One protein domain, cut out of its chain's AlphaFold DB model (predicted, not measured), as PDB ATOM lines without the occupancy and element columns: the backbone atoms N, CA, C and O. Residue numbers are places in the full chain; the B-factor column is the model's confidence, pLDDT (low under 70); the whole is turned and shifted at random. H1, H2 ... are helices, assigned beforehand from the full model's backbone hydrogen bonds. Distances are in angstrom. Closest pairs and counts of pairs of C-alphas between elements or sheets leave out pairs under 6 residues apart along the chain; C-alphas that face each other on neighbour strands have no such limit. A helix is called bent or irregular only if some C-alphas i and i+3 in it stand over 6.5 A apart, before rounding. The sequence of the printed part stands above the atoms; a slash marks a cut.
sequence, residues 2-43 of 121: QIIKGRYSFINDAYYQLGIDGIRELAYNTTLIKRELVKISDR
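AT A GLANCE: This is residues 2 to 43 of the 121 residues of an uncharacterized protein of Dysgonomonas alginatilytica (UniProt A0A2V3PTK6). A long helix, H1, is sharply kinked near residue 19, and a second helix, H2, packs on it about perpendicular to its rough overall line, making a small two-helix body. From this body the first printed residues, 2 to 7, stick out as a free arm that makes much of the longest axis. The printed part has 42 residues with two named helices, H1 then H2 along the chain, and no named strand; its class is all helix. It is compact, with a radius of gyration of the C-alphas of 10.3 A, and the C-alphas span 30 by 25 by 17 A.

IN THESE COORDINATES: H1 is residues 9 to 25, 20.0 A from first to last C-alpha, beginning at C-alpha 9 at (230.106, 212.260, 171.212). It has a kink of 108 degrees near residue 19. It is irregular there, with C-alphas 17 and 20 9.4 A apart where about 5 A is found in a regular helix. H2 is residues 30 to 40, 15.5 A long, and ends at C-alpha 40 at (221.410, 198.107, 171.653).

HOW THE PARTS SIT: H1 and H2 touch, with 9 pairs of C-alphas within 8 A. Their closest C-alphas, those of Ala 14 and Leu 37, are 6.4 A apart. Their centres are 9.3 A apart, and their lines stand about perpendicular, at 85 degrees; the line of H1 is a rough one. Residues 26 to 29 make a tight link from H1 to H2. In H2 every O i to N i+4 pair is within hydrogen-bond range; in H1, 10 of 13 are.

THE WHOLE: The two C-alphas farthest apart, those of Gln 2 and Glu 25, are 31.1 A apart. The printed part has no cut. Its mean pLDDT is 75.8, and the model's confidence is low, under 70, at residues 2 to 9.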
ATOM      1  N   GLN A   2     239.519 222.541 172.366       44.50
ATOM      2  CA  GLN A   2     238.408 222.057 173.200       44.50
ATOM      3  C   GLN A   2     237.032 222.453 172.638       44.50
ATOM      4  O   GLN A   2     236.220 223.031 173.338       44.50
ATOM      5  N   ILE A   3     236.759 222.175 171.354       44.44
ATOM      6  CA  ILE A   3     235.435 222.441 170.748       44.44
ATOM      7  C   ILE A   3     235.065 221.356 169.715       44.44
ATOM      8  O   ILE A   3     234.744 221.661 168.578       44.44
ATOM      9  N   ILE A   4     235.149 220.059 170.054       45.22
ATOM     10  CA  ILE A   4     234.562 218.982 169.205       45.22
ATOM     11  C   ILE A   4     233.841 217.892 170.030       45.22
ATOM     12  O   ILE A   4     233.071 217.109 169.485       45.22
ATOM     13  N   LYS A   5     233.968 217.854 171.367       44.12
ATOM     14  CA  LYS A   5     233.307 216.806 172.177       44.12
ATOM     15  C   LYS A   5     231.771 216.898 172.214       44.12
ATOM     16  O   LYS A   5     231.119 215.890 172.446       44.12
ATOM     17  N   GLY A   6     231.172 218.059 171.939       46.81
ATOM     18  CA  GLY A   6     229.716 218.239 172.062       46.81
ATOM     19  C   GLY A   6     228.880 217.749 170.872       46.81
ATOM     20  O   GLY A   6     227.752 217.304 171.063       46.81
ATOM     21  N   ARG A   7     229.403 217.813 169.636       45.31
ATOM     22  CA  ARG A   7     228.591 217.586 168.417       45.31
ATOM     23  C   ARG A   7     228.618 216.144 167.899       45.31
ATOM     24  O   ARG A   7     227.673 215.735 167.228       45.31
ATOM     25  N   TYR A   8     229.637 215.366 168.270       54.19
ATOM     26  CA  TYR A   8     229.868 214.010 167.755       54.19
ATOM     27  C   TYR A   8     230.191 212.964 168.836       54.19
ATOM     28  O   TYR A   8     230.699 211.898 168.515       54.19
ATOM     29  N   SER A   9     229.855 213.215 170.109       64.94
ATOM     30  CA  SER A   9     230.106 212.260 171.212       64.94
ATOM     31  C   SER A   9     229.557 210.851 170.949       64.94
ATOM     32  O   SER A   9     230.158 209.882 171.385       64.94
ATOM     33  N   PHE A  10     228.439 210.735 170.227       73.31
ATOM     34  CA  PHE A  10     227.802 209.451 169.917       73.31
ATOM     35  C   PHE A  10     228.460 208.711 168.743       73.31
ATOM     36  O   PHE A  10     228.115 207.564 168.490       73.31
ATOM     37  N   ILE A  11     229.354 209.362 167.988       75.50
ATOM     38  CA  ILE A  11     230.000 208.746 166.825       75.50
ATOM     39  C   ILE A  11     230.932 207.622 167.273       75.50
ATOM     40  O   ILE A  11     230.894 206.545 166.692       75.50
ATOM     41  N   ASN A  12     231.717 207.837 168.329       78.19
ATOM     42  CA  ASN A  12     232.623 206.807 168.836       78.19
ATOM     43  C   ASN A  12     231.848 205.584 169.339       78.19
ATOM     44  O   ASN A  12     232.182 204.460 168.976       78.19
ATOM     45  N   ASP A  13     230.765 205.816 170.086       76.62
ATOM     46  CA  ASP A  13     229.874 204.744 170.535       76.62
ATOM     47  C   ASP A  13     229.238 204.019 169.345       76.62
ATOM     48  O   ASP A  13     229.153 202.796 169.348       76.62
ATOM     49  N   ALA A  14     228.829 204.752 168.301       80.69
ATOM     50  CA  ALA A  14     228.278 204.167 167.082       80.69
ATOM     51  C   ALA A  14     229.286 203.246 166.396       80.69
ATOM     52  O   ALA A  14     228.934 202.125 166.057       80.69
ATOM     53  N   TYR A  15     230.531 203.686 166.216       79.38
ATOM     54  CA  TYR A  15     231.552 202.855 165.577       79.38
ATOM     55  C   TYR A  15     231.892 201.625 166.418       79.38
ATOM     56  O   TYR A  15     232.075 200.550 165.858       79.38
ATOM     57  N   TYR A  16     231.941 201.766 167.744       83.06
ATOM     58  CA  TYR A  16     232.241 200.657 168.647       83.06
ATOM     59  C   TYR A  16     231.109 199.622 168.708       83.06
ATOM     60  O   TYR A  16     231.368 198.425 168.676       83.06
ATOM     61  N   GLN A  17     229.856 200.080 168.779       82.31
ATOM     62  CA  GLN A  17     228.694 199.217 169.005       82.31
ATOM     63  C   GLN A  17     228.039 198.705 167.710       82.31
ATOM     64  O   GLN A  17     227.511 197.600 167.690       82.31
ATOM     65  N   LEU A  18     228.037 199.502 166.634       85.38
ATOM     66  CA  LEU A  18     227.411 199.151 165.347       85.38
ATOM     67  C   LEU A  18     228.429 198.706 164.290       85.38
ATOM     68  O   LEU A  18     228.046 198.118 163.279       85.38
ATOM     69  N   GLY A  19     229.712 199.019 164.482       85.38
ATOM     70  CA  GLY A  19     230.734 198.829 163.458       85.38
ATOM     71  C   GLY A  19     230.577 199.774 162.261       85.38
ATOM     72  O   GLY A  19     229.611 200.532 162.128       85.38
ATOM     73  N   ILE A  20     231.558 199.739 161.357       85.69
ATOM     74  CA  ILE A  20     231.542 200.571 160.144       85.69
ATOM     75  C   ILE A  20     230.434 200.154 159.172       85.69
ATOM     76  O   ILE A  20     229.828 201.016 158.536       85.69
ATOM     77  N   ASP A  21     230.137 198.857 159.094       86.50
ATOM     78  CA  ASP A  21     229.118 198.328 158.191       86.50
ATOM     79  C   ASP A  21     227.712 198.699 158.670       86.50
ATOM     80  O   ASP A  21     226.933 199.234 157.883       86.50
ATOM     81  N   GLY A  22     227.427 198.602 159.976       82.50
ATOM     82  CA  GLY A  22     226.158 199.076 160.537       82.50
ATOM     83  C   GLY A  22     225.951 200.586 160.359       82.50
ATOM     84  O   GLY A  22     224.850 201.042 160.053       82.50
ATOM     85  N   ILE A  23     227.008 201.398 160.465       85.88
ATOM     86  CA  ILE A  23     226.913 202.839 160.169       85.88
ATOM     87  C   ILE A  23     226.626 203.099 158.679       85.88
ATOM     88  O   ILE A  23     225.862 204.018 158.355       85.88
ATOM     89  N   ARG A  24     227.218 202.306 157.776       87.69
ATOM     90  CA  ARG A  24     226.988 202.396 156.325       87.69
ATOM     91  C   ARG A  24     225.572 201.987 155.940       87.69
ATOM     92  O   ARG A  24     224.958 202.700 155.151       87.69
ATOM     93  N   GLU A  25     225.035 200.919 156.525       89.69
ATOM     94  CA  GLU A  25     223.640 200.498 156.328       89.69
ATOM     95  C   GLU A  25     222.648 201.593 156.741       89.69
ATOM     96  O   GLU A  25     221.634 201.815 156.084       89.69
ATOM     97  N   LEU A  26     222.978 202.351 157.790       87.56
ATOM     98  CA  LEU A  26     222.198 203.507 158.239       87.56
ATOM     99  C   LEU A  26     222.497 204.796 157.450       87.56
ATOM    100  O   LEU A  26     222.029 205.873 157.837       87.56
ATOM    101  N   ALA A  27     223.277 204.710 156.370       88.44
ATOM    102  CA  ALA A  27     223.678 205.810 155.495       88.44
ATOM    103  C   ALA A  27     224.226 207.033 156.255       88.44
ATOM    104  O   ALA A  27     223.943 208.178 155.902       88.44
ATOM    105  N   TYR A  28     224.970 206.802 157.346       82.88
ATOM    106  CA  TYR A  28     225.507 207.853 158.222       82.88
ATOM    107  C   TYR A  28     224.437 208.797 158.809       82.88
ATOM    108  O   TYR A  28     224.744 209.885 159.312       82.88
ATOM    109  N   ASN A  29     223.162 208.398 158.785       86.19
ATOM    110  CA  ASN A  29     222.074 209.220 159.279       86.19
ATOM    111  C   ASN A  29     222.143 209.299 160.805       86.19
ATOM    112  O   ASN A  29     221.779 208.367 161.522       86.19
ATOM    113  N   THR A  30     222.569 210.454 161.315       80.94
ATOM    114  CA  THR A  30     222.780 210.672 162.752       80.94
ATOM    115  C   THR A  30     221.540 210.397 163.610       80.94
ATOM    116  O   THR A  30     221.679 209.979 164.759       80.94
ATOM    117  N   THR A  31     220.327 210.581 163.078       81.19
ATOM    118  CA  THR A  31     219.081 210.251 163.786       81.19
ATOM    119  C   THR A  31     218.875 208.744 163.870       81.19
ATOM    120  O   THR A  31     218.512 208.244 164.935       81.19
ATOM    121  N   LEU A  32     219.100 208.019 162.773       81.94
ATOM    122  CA  LEU A  32     218.972 206.561 162.751       81.94
ATOM    123  C   LEU A  32     220.042 205.904 163.622       81.94
ATOM    124  O   LEU A  32     219.708 205.077 164.460       81.94
ATOM    125  N   ILE A  33     221.288 206.371 163.532       83.62
ATOM    126  CA  ILE A  33     222.403 205.898 164.361       83.62
ATOM    127  C   ILE A  33     222.097 206.087 165.848       83.62
ATOM    128  O   ILE A  33     222.219 205.151 166.633       83.62
ATOM    129  N   LYS A  34     221.630 207.275 166.257       79.56
ATOM    130  CA  LYS A  34     221.229 207.517 167.653       79.56
ATOM    131  C   LYS A  34     220.089 206.603 168.097       79.56
ATOM    132  O   LYS A  34     220.051 206.225 169.261       79.56
ATOM    133  N   ARG A  35     219.146 206.267 167.209       81.19
ATOM    134  CA  ARG A  35     218.066 205.322 167.527       81.19
ATOM    135  C   ARG A  35     218.619 203.917 167.727       81.19
ATOM    136  O   ARG A  35     218.277 203.304 168.731       81.19
ATOM    137  N   GLU A  36     219.486 203.451 166.836       84.19
ATOM    138  CA  GLU A  36     220.081 202.114 166.915       84.19
ATOM    139  C   GLU A  36     220.949 201.950 168.165       84.19
ATOM    140  O   GLU A  36     220.777 200.994 168.913       84.19
ATOM    141  N   LEU A  37     221.761 202.962 168.484       82.31
ATOM    142  CA  LEU A  37     222.520 203.025 169.734       82.31
ATOM    143  C   LEU A  37     221.633 202.894 170.978       82.31
ATOM    144  O   LEU A  37     221.973 202.196 171.932       82.31
ATOM    145  N   VAL A  38     220.467 203.547 170.987       80.31
ATOM    146  CA  VAL A  38     219.523 203.410 172.102       80.31
ATOM    147  C   VAL A  38     218.979 201.984 172.168       80.31
ATOM    148  O   VAL A  38     218.910 201.435 173.270       80.31
ATOM    149  N   LYS A  39     218.634 201.369 171.027       77.25
ATOM    150  CA  LYS A  39     218.125 199.989 170.982       77.25
ATOM    151  C   LYS A  39     219.111 199.005 171.602       77.25
ATOM    152  O   LYS A  39     218.696 198.254 172.480       77.25
ATOM    153  N   ILE A  40     220.385 199.071 171.224       79.69
ATOM    154  CA  ILE A  40     221.410 198.107 171.653       79.69
ATOM    155  C   ILE A  40     222.037 198.414 173.019       79.69
ATOM    156  O   ILE A  40     222.671 197.544 173.590       79.69
ATOM    157  N   SER A  41     221.849 199.618 173.577       80.56
ATOM    158  CA  SER A  41     222.420 199.942 174.898       80.56
ATOM    159  C   SER A  41     221.910 199.019 176.017       80.56
ATOM    160  O   SER A  41     220.720 198.720 176.061       80.56
ATOM    161  N   ASP A  42     222.741 198.676 177.005       78.75
ATOM    162  CA  ASP A  42     222.368 197.812 178.151       78.75
ATOM    163  C   ASP A  42     221.415 198.465 179.170       78.75
ATOM    164  O   ASP A  42     221.140 197.946 180.252       78.75
ATOM    165  N   ARG A  43     220.891 199.650 178.855       80.94
ATOM    166  CA  ARG A  43     220.017 200.399 179.760       80.94
ATOM    167  C   ARG A  43     218.656 199.709 179.899       80.94
ATOM    168  O   ARG A  43     218.148 199.168 178.914       80.94
TER     169      ARG A  43